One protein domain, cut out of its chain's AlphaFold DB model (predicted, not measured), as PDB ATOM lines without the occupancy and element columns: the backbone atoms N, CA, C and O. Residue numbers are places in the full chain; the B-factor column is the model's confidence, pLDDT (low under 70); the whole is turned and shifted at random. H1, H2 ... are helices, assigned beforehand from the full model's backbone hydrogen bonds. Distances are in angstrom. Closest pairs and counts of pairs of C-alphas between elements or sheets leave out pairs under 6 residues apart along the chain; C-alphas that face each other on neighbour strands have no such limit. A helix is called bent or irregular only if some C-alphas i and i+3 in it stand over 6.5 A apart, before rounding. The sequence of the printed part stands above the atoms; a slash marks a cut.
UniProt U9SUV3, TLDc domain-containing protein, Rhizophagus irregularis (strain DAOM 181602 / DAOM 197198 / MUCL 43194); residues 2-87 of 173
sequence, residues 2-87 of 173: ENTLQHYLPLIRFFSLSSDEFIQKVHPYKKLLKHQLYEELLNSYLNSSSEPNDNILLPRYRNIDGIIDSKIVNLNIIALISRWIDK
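This is residues 2 to 87 of the 173 residues of the protein "TLDc domain-containing protein" of Rhizophagus irregularis (strain DAOM 181602 / DAOM 197198 / MUCL 43194) (UniProt U9SUV3). Two helices, H2 and H3, run side by side in opposite directions at one end of the domain, with the short helix H1 near the last residue of H2; far from them, at the other end of a long unnamed stretch, lies H4. The model is a loosely formed head of three helices and a distant fourth, whose residues 79 to 85 stick out together with 86 and 87. The printed part has 86 residues with four named helices, in the order H1, H2, H3, H4, and no named strand; the class is all helix, though under half of the residues, 42 of 86, are in named elements. The whole is loose, with a radius of gyration of the C-alphas of 15.5 A, and it spans 39 by 31 by 23 A.

Begin with H1, residues 2 to 6, and look from there to H2, residues 19 to 32: the two are close but not clearly touching, and their closest C-alphas, those of Glu 2 and Leu 32, are 7.2 A apart. Then compare H2 with H3, residues 35 to 46. They too are close but not clearly touching, with the C-alphas of Ser 19 and Tyr 45 closest at 6.1 A. Their lines stand at a shallow tilt of 13 degrees, opposite ways. H4, residues 75 to 85, is apart from H1, H2 and H3, and H1 is apart from H3. In the backbones of H1, H3 and H4 you will find every O i to N i+4 pair within hydrogen-bond range; in H2 4 of 10 are, beside 5 of 11 O i to N i+3 pairs. H2 is irregular: C-alphas 28 and 31 are 8.1 A apart, and its line is a rough one.

Find C-alpha 2 at (-33.795, 59.641, -41.796), where H1 begins; it runs to Gln 6, 6.5 A from first to last C-alpha. H2 starts at C-alpha 19, at (-13.871, 44.121, -41.387), and covers 18.9 A to Leu 32. H3 goes from His 35 to Leu 46, 16.5 A. H4 goes from Leu 75 to Ile 85, 15.1 A, and ends at C-alpha 85, at (-35.533, 38.379, -47.766).

The two C-alphas farthest apart are those of Ser 49 and Asn 76, 40.3 A. The printed part has no cut. The link from H2 to H3 is tight; those from H1 to H2, 12 residues, and from H3 to H4, 28 residues, are long. Look at the B-factor column for the model's confidence: the mean pLDDT of the printed part is 74.0, and 31 residues are under 70, among them residues 48 to 69.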
ATOM      1  N   GLU A   2     -34.879  59.528 -42.786       56.97
ATOM      2  CA  GLU A   2     -33.795  59.641 -41.796       56.97
ATOM      3  C   GLU A   2     -34.255  59.463 -40.331       56.97
ATOM      4  O   GLU A   2     -33.702  58.630 -39.621       56.97
ATOM      5  N   ASN A   3     -35.346  60.116 -39.905       63.19
ATOM      6  CA  ASN A   3     -35.859  60.010 -38.523       63.19
ATOM      7  C   ASN A   3     -36.336  58.605 -38.115       63.19
ATOM      8  O   ASN A   3     -36.234  58.226 -36.949       63.19
ATOM      9  N   THR A   4     -36.861  57.818 -39.056       72.25
ATOM     10  CA  THR A   4     -37.350  56.464 -38.762       72.25
ATOM     11  C   THR A   4     -36.177  55.520 -38.517       72.25
ATOM     12  O   THR A   4     -36.186  54.785 -37.538       72.25
ATOM     13  N   LEU A   5     -35.136  55.596 -39.352       72.94
ATOM     14  CA  LEU A   5     -33.957  54.726 -39.275       72.94
ATOM     15  C   LEU A   5     -33.127  54.952 -38.005       72.94
ATOM     16  O   LEU A   5     -32.609  53.986 -37.453       72.94
ATOM     17  N   GLN A   6     -33.062  56.187 -37.496       76.38
ATOM     18  CA  GLN A   6     -32.307  56.512 -36.277       76.38
ATOM     19  C   GLN A   6     -32.734  55.688 -35.050       76.38
ATOM     20  O   GLN A   6     -31.892  55.382 -34.211       76.38
ATOM     21  N   HIS A   7     -34.004  55.276 -34.959       77.44
ATOM     22  CA  HIS A   7     -34.499  54.435 -33.861       77.44
ATOM     23  C   HIS A   7     -34.057  52.968 -33.980       77.44
ATOM     24  O   HIS A   7     -34.017  52.253 -32.981       77.44
ATOM     25  N   TYR A   8     -33.702  52.520 -35.188       80.06
ATOM     26  CA  TYR A   8     -33.275  51.147 -35.459       80.06
ATOM     27  C   TYR A   8     -31.754  50.988 -35.481       80.06
ATOM     28  O   TYR A   8     -31.271  49.894 -35.208       80.06
ATOM     29  N   LEU A   9     -30.990  52.051 -35.767       80.19
ATOM     30  CA  LEU A   9     -29.521  51.999 -35.786       80.19
ATOM     31  C   LEU A   9     -28.911  51.427 -34.490       80.19
ATOM     32  O   LEU A   9     -28.037  50.571 -34.608       80.19
ATOM     33  N   PRO A  10     -29.381  51.780 -33.272       77.88
ATOM     34  CA  PRO A  10     -28.867  51.187 -32.033       77.88
ATOM     35  C   PRO A  10     -29.138  49.681 -31.893       77.88
ATOM     36  O   PRO A  10     -28.509  49.014 -31.079       77.88
ATOM     37  N   LEU A  11     -30.079  49.131 -32.670       77.31
ATOM     38  CA  LEU A  11     -30.412  47.704 -32.664       77.31
ATOM     39  C   LEU A  11     -29.490  46.887 -33.586       77.31
ATOM     40  O   LEU A  11     -29.477  45.656 -33.507       77.31
ATOM     41  N   ILE A  12     -28.730  47.549 -34.466       80.12
ATOM     42  CA  ILE A  12     -27.796  46.909 -35.394       80.12
ATOM     43  C   ILE A  12     -26.477  46.629 -34.670       80.12
ATOM     44  O   ILE A  12     -25.854  47.509 -34.082       80.12
ATOM     45  N   ARG A  13     -26.009  45.382 -34.748       80.19
ATOM     46  CA  ARG A  13     -24.771  44.940 -34.093       80.19
ATOM     47  C   ARG A  13     -23.551  45.150 -34.963       80.19
ATOM     48  O   ARG A  13     -22.936  44.202 -35.443       80.19
ATOM     49  N   PHE A  14     -23.202  46.409 -35.152       84.19
ATOM     50  CA  PHE A  14     -22.114  46.791 -36.037       84.19
ATOM     51  C   PHE A  14     -20.758  46.174 -35.668       84.19
ATOM     52  O   PHE A  14     -19.991  45.907 -36.577       84.19
ATOM     53  N   PHE A  15     -20.485  45.882 -34.392       79.44
ATOM     54  CA  PHE A  15     -19.223  45.279 -33.920       79.44
ATOM     55  C   PHE A  15     -19.168  43.749 -34.067       79.44
ATOM     56  O   PHE A  15     -18.172  43.122 -33.727       79.44
ATOM     57  N   SER A  16     -20.254  43.116 -34.525       76.81
ATOM     58  CA  SER A  16     -20.276  41.676 -34.827       76.81
ATOM     59  C   SER A  16     -19.929  41.363 -36.285       76.81
ATOM     60  O   SER A  16     -19.855  40.186 -36.636       76.81
ATOM     61  N   LEU A  17     -19.785  42.388 -37.125       82.56
ATOM     62  CA  LEU A  17     -19.441  42.233 -38.532       82.56
ATOM     63  C   LEU A  17     -17.942  41.945 -38.672       82.56
ATOM     64  O   LEU A  17     -17.144  42.306 -37.809       82.56
ATOM     65  N   SER A  18     -17.547  41.290 -39.761       83.94
ATOM     66  CA  SER A  18     -16.131  41.279 -40.142       83.94
ATOM     67  C   SER A  18     -15.706  42.650 -40.683       83.94
ATOM     68  O   SER A  18     -16.546  43.454 -41.097       83.94
ATOM     69  N   SER A  19     -14.397  42.907 -40.747       85.56
ATOM     70  CA  SER A  19     -13.871  44.121 -41.387       85.56
ATOM     71  C   SER A  19     -14.359  44.259 -42.837       85.56
ATOM     72  O   SER A  19     -14.752  45.350 -43.251       85.56
ATOM     73  N   ASP A  20     -14.421  43.153 -43.585       87.75
ATOM     74  CA  ASP A  20     -14.933  43.140 -44.962       87.75
ATOM     75  C   ASP A  20     -16.419  43.508 -45.019       87.75
ATOM     76  O   ASP A  20     -16.839  44.314 -45.852       87.75
ATOM     77  N   GLU A  21     -17.227  42.963 -44.110       88.69
ATOM     78  CA  GLU A  21     -18.650  43.279 -44.035       88.69
ATOM     79  C   GLU A  21     -18.897  44.729 -43.623       88.69
ATOM     80  O   GLU A  21     -19.791  45.369 -44.176       88.69
ATOM     81  N   PHE A  22     -18.106  45.279 -42.701       90.56
ATOM     82  CA  PHE A  22     -18.174  46.695 -42.356       90.56
ATOM     83  C   PHE A  22     -17.884  47.577 -43.580       90.56
ATOM     84  O   PHE A  22     -18.674  48.469 -43.901       90.56
ATOM     85  N   ILE A  23     -16.802  47.296 -44.311       91.12
ATOM     86  CA  ILE A  23     -16.407  48.064 -45.500       91.12
ATOM     87  C   ILE A  23     -17.469  47.964 -46.602       91.12
ATOM     88  O   ILE A  23     -17.815  48.973 -47.213       91.12
ATOM     89  N   GLN A  24     -18.015  46.776 -46.853       91.94
ATOM     90  CA  GLN A  24     -18.965  46.570 -47.949       91.94
ATOM     91  C   GLN A  24     -20.391  47.010 -47.600       91.94
ATOM     92  O   GLN A  24     -21.100  47.530 -48.462       91.94
ATOM     93  N   LYS A  25     -20.837  46.795 -46.356       90.69
ATOM     94  CA  LYS A  25     -22.253  46.922 -45.967       90.69
ATOM     95  C   LYS A  25     -22.550  48.133 -45.084       90.69
ATOM     96  O   LYS A  25     -23.698  48.562 -45.051       90.69
ATOM     97  N   VAL A  26     -21.563  48.697 -44.380       90.94
ATOM     98  CA  VAL A  26     -21.767  49.811 -43.428       90.94
ATOM     99  C   VAL A  26     -21.134  51.106 -43.930       90.94
ATOM    100  O   VAL A  26     -21.805  52.138 -43.974       90.94
ATOM    101  N   HIS A  27     -19.873  51.058 -44.368       91.62
ATOM    102  CA  HIS A  27     -19.119  52.228 -44.831       91.62
ATOM    103  C   HIS A  27     -19.831  53.065 -45.916       91.62
ATOM    104  O   HIS A  27     -19.827  54.298 -45.799       91.62
ATOM    105  N   PRO A  28     -20.517  52.473 -46.923       94.75
ATOM    106  CA  PRO A  28     -21.235  53.247 -47.944       94.75
ATOM    107  C   PRO A  28     -22.334  54.151 -47.367       94.75
ATOM    108  O   PRO A  28     -22.673  55.179 -47.951       94.75
ATOM    109  N   TYR A  29     -22.858  53.800 -46.191       90.38
ATOM    110  CA  TYR A  29     -23.957  54.486 -45.521       90.38
ATOM    111  C   TYR A  29     -23.498  55.379 -44.365       90.38
ATOM    112  O   TYR A  29     -24.329  55.824 -43.575       90.38
ATOM    113  N   LYS A  30     -22.199  55.709 -44.270       90.19
ATOM    114  CA  LYS A  30     -21.627  56.506 -43.166       90.19
ATOM    115  C   LYS A  30     -22.369  57.811 -42.861       90.19
ATOM    116  O   LYS A  30     -22.422  58.225 -41.712       90.19
ATOM    117  N   LYS A  31     -22.984  58.439 -43.872       89.62
ATOM    118  CA  LYS A  31     -23.755  59.687 -43.718       89.62
ATOM    119  C   LYS A  31     -25.020  59.527 -42.867       89.62
ATOM    120  O   LYS A  31     -25.514  60.517 -42.352       89.62
ATOM    121  N   LEU A  32     -25.548  58.306 -42.747       86.81
ATOM    122  CA  LEU A  32     -26.738  57.996 -41.949       86.81
ATOM    123  C   LEU A  32     -26.399  57.740 -40.474       86.81
ATOM    124  O   LEU A  32     -27.282  57.778 -39.617       86.81
ATOM    125  N   LEU A  33     -25.129  57.458 -40.175       87.19
ATOM    126  CA  LEU A  33     -24.649  57.202 -38.826       87.19
ATOM    127  C   LEU A  33     -24.285  58.524 -38.151       87.19
ATOM    128  O   LEU A  33     -23.759  59.444 -38.775       87.19
ATOM    129  N   LYS A  34     -24.529  58.610 -36.841       87.44
ATOM    130  CA  LYS A  34     -23.988  59.715 -36.044       87.44
ATOM    131  C   LYS A  34     -22.465  59.669 -36.131       87.44
ATOM    132  O   LYS A  34     -21.883  58.600 -35.966       87.44
ATOM    133  N   HIS A  35     -21.839  60.826 -36.337       87.19
ATOM    134  CA  HIS A  35     -20.388  60.951 -36.496       87.19
ATOM    135  C   HIS A  35     -19.612  60.186 -35.415       87.19
ATOM    136  O   HIS A  35     -18.760  59.366 -35.732       87.19
ATOM    137  N   GLN A  36     -19.977  60.388 -34.147       85.88
ATOM    138  CA  GLN A  36     -19.339  59.714 -33.016       85.88
ATOM    139  C   GLN A  36     -19.399  58.178 -33.122       85.88
ATOM    140  O   GLN A  36     -18.373  57.522 -32.993       85.88
ATOM    141  N   LEU A  37     -20.574  57.617 -33.431       84.94
ATOM    142  CA  LEU A  37     -20.757  56.169 -33.577       84.94
ATOM    143  C   LEU A  37     -19.905  55.605 -34.722       84.94
ATOM    144  O   LEU A  37     -19.352  54.516 -34.616       84.94
ATOM    145  N   TYR A  38     -19.822  56.333 -35.834       90.06
ATOM    146  CA  TYR A  38     -19.045  55.892 -36.984       90.06
ATOM    147  C   TYR A  38     -17.536  55.881 -36.692       90.06
ATOM    148  O   TYR A  38     -16.860  54.929 -37.075       90.06
ATOM    149  N   GLU A  39     -17.020  56.889 -35.987       88.06
ATOM    150  CA  GLU A  39     -15.611  56.939 -35.579       88.06
ATOM    151  C   GLU A  39     -15.263  55.840 -34.566       88.06
ATOM    152  O   GLU A  39     -14.228  55.190 -34.691       88.06
ATOM    153  N   GLU A  40     -16.141  55.571 -33.598       86.06
ATOM    154  CA  GLU A  40     -15.978  54.449 -32.662       86.06
ATOM    155  C   GLU A  40     -15.934  53.103 -33.404       86.06
ATOM    156  O   GLU A  40     -15.060  52.273 -33.145       86.06
ATOM    157  N   LEU A  41     -16.822  52.910 -34.386       85.44
ATOM    158  CA  LEU A  41     -16.814  51.722 -35.237       85.44
ATOM    159  C   LEU A  41     -15.528  51.603 -36.040       85.44
ATOM    160  O   LEU A  41     -14.871  50.566 -35.991       85.44
ATOM    161  N   LEU A  42     -15.153  52.657 -36.757       89.00
ATOM    162  CA  LEU A  42     -13.956  52.668 -37.585       89.00
ATOM    163  C   LEU A  42     -12.709  52.349 -36.753       89.00
ATOM    164  O   LEU A  42     -11.909  51.506 -37.152       89.00
ATOM    165  N   ASN A  43     -12.581  52.956 -35.572       86.44
ATOM    166  CA  ASN A  43     -11.466  52.698 -34.669       86.44
ATOM    167  C   ASN A  43     -11.434  51.248 -34.182       86.44
ATOM    168  O   ASN A  43     -10.357  50.660 -34.177       86.44
ATOM    169  N   SER A  44     -12.582  50.640 -33.867       83.25
ATOM    170  CA  SER A  44     -12.626  49.231 -33.446       83.25
ATOM    171  C   SER A  44     -12.142  48.254 -34.525       83.25
ATOM    172  O   SER A  44     -11.527  47.237 -34.210       83.25
ATOM    173  N   TYR A  45     -12.360  48.581 -35.805       84.19
ATOM    174  CA  TYR A  45     -11.881  47.776 -36.932       84.19
ATOM    175  C   TYR A  45     -10.414  48.041 -37.292       84.19
ATOM    176  O   TYR A  45      -9.764  47.163 -37.857       84.19
ATOM    177  N   LEU A  46      -9.891  49.232 -36.987       83.81
ATOM    178  CA  LEU A  46      -8.495  49.599 -37.249       83.81
ATOM    179  C   LEU A  46      -7.554  49.208 -36.101       83.81
ATOM    180  O   LEU A  46      -6.403  48.860 -36.349       83.81
ATOM    181  N   ASN A  47      -8.041  49.243 -34.860       77.62
ATOM    182  CA  ASN A  47      -7.280  48.989 -33.644       77.62
ATOM    183  C   ASN A  47      -7.965  47.902 -32.807       77.62
ATOM    184  O   ASN A  47      -8.892  48.178 -32.041       77.62
ATOM    185  N   SER A  48      -7.443  46.676 -32.887       61.69
ATOM    186  CA  SER A  48      -7.964  45.493 -32.180       61.69
ATOM    187  C   SER A  48      -7.910  45.573 -30.648       61.69
ATOM    188  O   SER A  48      -8.469  44.710 -29.977       61.69
ATOM    189  N   SER A  49      -7.241  46.585 -30.088       60.47
ATOM    190  CA  SER A  49      -7.122  46.842 -28.648       60.47
ATOM    191  C   SER A  49      -8.099  47.894 -28.114       60.47
ATOM    192  O   SER A  49      -8.122  48.136 -26.908       60.47
ATOM    193  N   SER A  50      -8.883  48.544 -28.981       61.94
ATOM    194  CA  SER A  50      -9.894  49.513 -28.552       61.94
ATOM    195  C   SER A  50     -11.198  48.793 -28.209       61.94
ATOM    196  O   SER A  50     -11.961  48.395 -29.088       61.94
ATOM    197  N   GLU A  51     -11.444  48.580 -26.914       57.41
ATOM    198  CA  GLU A  51     -12.750  48.114 -26.449       57.41
ATOM    199  C   GLU A  51     -13.775  49.236 -26.638       57.41
ATOM    200  O   GLU A  51     -13.508  50.389 -26.278       57.41
ATOM    201  N   PRO A  52     -14.936  48.954 -27.244       59.06
ATOM    202  CA  PRO A  52     -15.895  50.002 -27.512       59.06
ATOM    203  C   PRO A  52     -16.605  50.445 -26.225       59.06
ATOM    204  O   PRO A  52     -16.934  49.638 -25.360       59.06
ATOM    205  N   ASN A  53     -16.828  51.754 -26.124       58.16
ATOM    206  CA  ASN A  53     -16.929  52.453 -24.845       58.16
ATOM    207  C   ASN A  53     -18.283  52.340 -24.116       58.16
ATOM    208  O   ASN A  53     -18.325  52.801 -22.992       58.16
ATOM    209  N   ASP A  54     -19.365  51.787 -24.695       51.69
ATOM    210  CA  ASP A  54     -20.557  51.324 -23.941       51.69
ATOM    211  C   ASP A  54     -21.697  50.755 -24.828       51.69
ATOM    212  O   ASP A  54     -21.909  51.163 -25.969       51.69
ATOM    213  N   ASN A  55     -22.492  49.846 -24.238       48.97
ATOM    214  CA  ASN A  55     -23.826  49.351 -24.653       48.97
ATOM    215  C   ASN A  55     -23.998  48.690 -26.027       48.97
ATOM    216  O   ASN A  55     -25.129  48.495 -26.490       48.97
ATOM    217  N   ILE A  56     -22.923  48.267 -26.676       54.94
ATOM    218  CA  ILE A  56     -23.071  47.442 -27.870       54.94
ATOM    219  C   ILE A  56     -23.549  46.081 -27.418       54.94
ATOM    220  O   ILE A  56     -22.807  45.321 -26.801       54.94
ATOM    221  N   LEU A  57     -24.819  45.806 -27.714       56.94
ATOM    222  CA  LEU A  57     -25.438  44.516 -27.473       56.94
ATOM    223  C   LEU A  57     -24.476  43.428 -27.945       56.94
ATOM    224  O   LEU A  57     -24.286  43.243 -29.153       56.94
ATOM    225  N   LEU A  58     -23.899  42.723 -26.969       52.09
ATOM    226  CA  LEU A  58     -23.069  41.551 -27.190       52.09
ATOM    227  C   LEU A  58     -23.800  40.597 -28.149       52.09
ATOM    228  O   LEU A  58     -25.042  40.632 -28.253       52.09
ATOM    229  N   PRO A  59     -23.063  39.739 -28.877       50.88
ATOM    230  CA  PRO A  59     -23.679  38.752 -29.746       50.88
ATOM    231  C   PRO A  59     -24.817  38.045 -28.993       50.88
ATOM    232  O   PRO A  59     -24.601  37.491 -27.918       50.88
ATOM    233  N   ARG A  60     -26.050  38.059 -29.535       55.50
ATOM    234  CA  ARG A  60     -27.042  37.035 -29.147       55.50
ATOM    235  C   ARG A  60     -26.347  35.770 -29.600       55.50
ATOM    236  O   ARG A  60     -26.192  35.621 -30.809       55.50
ATOM    237  N   TYR A  61     -25.835  35.022 -28.630       50.72
ATOM    238  CA  TYR A  61     -25.314  33.671 -28.730       50.72
ATOM    239  C   TYR A  61     -25.423  33.119 -30.158       50.72
ATOM    240  O   TYR A  61     -26.513  32.757 -30.608       50.72
ATOM    241  N   ARG A  62     -24.313  33.137 -30.910       49.41
ATOM    242  CA  ARG A  62     -24.240  32.346 -32.141       49.41
ATOM    243  C   ARG A  62     -24.282  30.906 -31.660       49.41
ATOM    244  O   ARG A  62     -23.326  30.476 -31.028       49.41
ATOM    245  N   ASN A  63     -25.390  30.206 -31.883       49.31
ATOM    246  CA  ASN A  63     -25.419  28.780 -31.611       49.31
ATOM    247  C   ASN A  63     -24.433  28.134 -32.590       49.31
ATOM    248  O   ASN A  63     -24.675  28.125 -33.797       49.31
ATOM    249  N   ILE A  64     -23.271  27.729 -32.074       53.78
ATOM    250  CA  ILE A  64     -22.127  27.232 -32.854       53.78
ATOM    251  C   ILE A  64     -22.512  25.933 -33.586       53.78
ATOM    252  O   ILE A  64     -21.961  25.634 -34.641       53.78
ATOM    253  N   ASP A  65     -23.553  25.258 -33.098       56.19
ATOM    254  CA  ASP A  65     -24.035  23.974 -33.604       56.19
ATOM    255  C   ASP A  65     -25.154  24.118 -34.657       56.19
ATOM    256  O   ASP A  65     -25.727  23.127 -35.100       56.19
ATOM    257  N   GLY A  66     -25.523  25.348 -35.044       55.41
ATOM    258  CA  GLY A  66     -26.592  25.600 -36.024       55.41
ATOM    259  C   GLY A  66     -28.018  25.344 -35.511       55.41
ATOM    260  O   GLY A  66     -28.982  25.517 -36.256       55.41
ATOM    261  N   ILE A  67     -28.180  24.978 -34.238       58.59
ATOM    262  CA  ILE A  67     -29.484  24.721 -33.620       58.59
ATOM    263  C   ILE A  67     -30.094  26.052 -33.158       58.59
ATOM    264  O   ILE A  67     -29.520  26.777 -32.350       58.59
ATOM    265  N   ILE A  68     -31.277  26.414 -33.650       63.78
ATOM    266  CA  ILE A  68     -31.998  27.593 -33.149       63.78
ATOM    267  C   ILE A  68     -32.701  27.202 -31.847       63.78
ATOM    268  O   ILE A  68     -33.746  26.558 -31.874       63.78
ATOM    269  N   ASP A  69     -32.144  27.615 -30.709       62.09
ATOM    270  CA  ASP A  69     -32.760  27.436 -29.388       62.09
ATOM    271  C   ASP A  69     -33.684  28.622 -29.071       62.09
ATOM    272  O   ASP A  69     -33.381  29.507 -28.269       62.09
ATOM    273  N   SER A  70     -34.794  28.721 -29.804       70.25
ATOM    274  CA  SER A  70     -35.811  29.744 -29.570       70.25
ATOM    275  C   SER A  70     -37.165  29.095 -29.338       70.25
ATOM    276  O   SER A  70     -37.652  28.304 -30.139       70.25
ATOM    277  N   LYS A  71     -37.813  29.494 -28.241       76.44
ATOM    278  CA  LYS A  71     -39.190  29.091 -27.916       76.44
ATOM    279  C   LYS A  71     -40.244  29.819 -28.757       76.44
ATOM    280  O   LYS A  71     -41.406  29.433 -28.734       76.44
ATOM    281  N   ILE A  72     -39.852  30.892 -29.449       72.19
ATOM    282  CA  ILE A  72     -40.753  31.760 -30.228       72.19
ATOM    283  C   ILE A  72     -40.601  31.496 -31.730       72.19
ATOM    284  O   ILE A  72     -41.567  31.575 -32.481       72.19
ATOM    285  N   VAL A  73     -39.380  31.205 -32.180       70.62
ATOM    286  CA  VAL A  73     -39.024  31.108 -33.598       70.62
ATOM    287  C   VAL A  73     -38.385  29.749 -33.846       70.62
ATOM    288  O   VAL A  73     -37.349  29.450 -33.268       70.62
ATOM    289  N   ASN A  74     -38.975  28.944 -34.725       78.88
ATOM    290  CA  ASN A  74     -38.414  27.661 -35.153       78.88
ATOM    291  C   ASN A  74     -37.886  27.742 -36.598       78.88
ATOM    292  O   ASN A  74     -38.029  28.766 -37.271       78.88
ATOM    293  N   LEU A  75     -37.288  26.649 -37.081       69.62
ATOM    294  CA  LEU A  75     -36.718  26.564 -38.432       69.62
ATOM    295  C   LEU A  75     -37.729  26.899 -39.539       69.62
ATOM    296  O   LEU A  75     -37.357  27.553 -40.510       69.62
ATOM    297  N   ASN A  76     -39.008  26.545 -39.371       72.31
ATOM    298  CA  ASN A  76     -40.050  26.860 -40.351       72.31
ATOM    299  C   ASN A  76     -40.272  28.374 -40.472       72.31
ATOM    300  O   ASN A  76     -40.371  28.906 -41.575       72.31
ATOM    301  N   ILE A  77     -40.298  29.089 -39.343       76.19
ATOM    302  CA  ILE A  77     -40.442  30.551 -39.332       76.19
ATOM    303  C   ILE A  77     -39.201  31.221 -39.939       76.19
ATOM    304  O   ILE A  77     -39.334  32.169 -40.711       76.19
ATOM    305  N   ILE A  78     -38.001  30.710 -39.649       73.25
ATOM    306  CA  ILE A  78     -36.761  31.234 -40.243       73.25
ATOM    307  C   ILE A  78     -36.748  31.017 -41.756       73.25
ATOM    308  O   ILE A  78     -36.443  31.953 -42.488       73.25
ATOM    309  N   ALA A  79     -37.136  29.835 -42.237       69.06
ATOM    310  CA  ALA A  79     -37.211  29.541 -43.666       69.06
ATOM    311  C   ALA A  79     -38.185  30.479 -44.399       69.06
ATOM    312  O   ALA A  79     -37.891  30.932 -45.507       69.06
ATOM    313  N   LEU A  80     -39.316  30.823 -43.773       69.62
ATOM    314  CA  LEU A  80     -40.264  31.802 -44.314       69.62
ATOM    315  C   LEU A  80     -39.650  33.204 -44.413       69.62
ATOM    316  O   LEU A  80     -39.745  33.833 -45.465       69.62
ATOM    317  N   ILE A  81     -38.985  33.676 -43.354       75.62
ATOM    318  CA  ILE A  81     -38.317  34.985 -43.352       75.62
ATOM    319  C   ILE A  81     -37.173  35.015 -44.375       75.62
ATOM    320  O   ILE A  81     -37.039  35.997 -45.101       75.62
ATOM    321  N   SER A  82     -36.381  33.944 -44.480       68.31
ATOM    322  CA  SER A  82     -35.301  33.839 -45.467       68.31
ATOM    323  C   SER A  82     -35.850  33.922 -46.889       68.31
ATOM    324  O   SER A  82     -35.399  34.755 -47.666       68.31
ATOM    325  N   ARG A  83     -36.914  33.170 -47.203       68.12
ATOM    326  CA  ARG A  83     -37.584  33.246 -48.513       68.12
ATOM    327  C   ARG A  83     -38.100  34.650 -48.833       68.12
ATOM    328  O   ARG A  83     -38.029  35.066 -49.988       68.12
ATOM    329  N   TRP A  84     -38.600  35.379 -47.833       70.50
ATOM    330  CA  TRP A  84     -39.028  36.773 -47.997       70.50
ATOM    331  C   TRP A  84     -37.862  37.717 -48.294       70.50
ATOM    332  O   TRP A  84     -37.977  38.569 -49.174       70.50
ATOM    333  N   ILE A  85     -36.745  37.569 -47.577       69.81
ATOM    334  CA  ILE A  85     -35.533  38.379 -47.766       69.81
ATOM    335  C   ILE A  85     -34.914  38.114 -49.139       69.81
ATOM    336  O   ILE A  85     -34.576  39.057 -49.853       69.81
ATOM    337  N   ASP A  86     -34.835  36.844 -49.529       71.56
ATOM    338  CA  ASP A  86     -34.207  36.411 -50.776       71.56
ATOM    339  C   ASP A  86     -35.067  36.725 -52.010       71.56
ATOM    340  O   ASP A  86     -34.661  36.441 -53.136       71.56
ATOM    341  N   LYS A  87     -36.258  37.323 -51.820       60.12
ATOM    342  CA  LYS A  87     -37.241  37.603 -52.879       60.12
ATOM    343  C   LYS A  87     -37.459  36.385 -53.783       60.12
ATOM    344  O   LYS A  87     -37.666  36.542 -54.987       60.12
TER     345      LYS A  87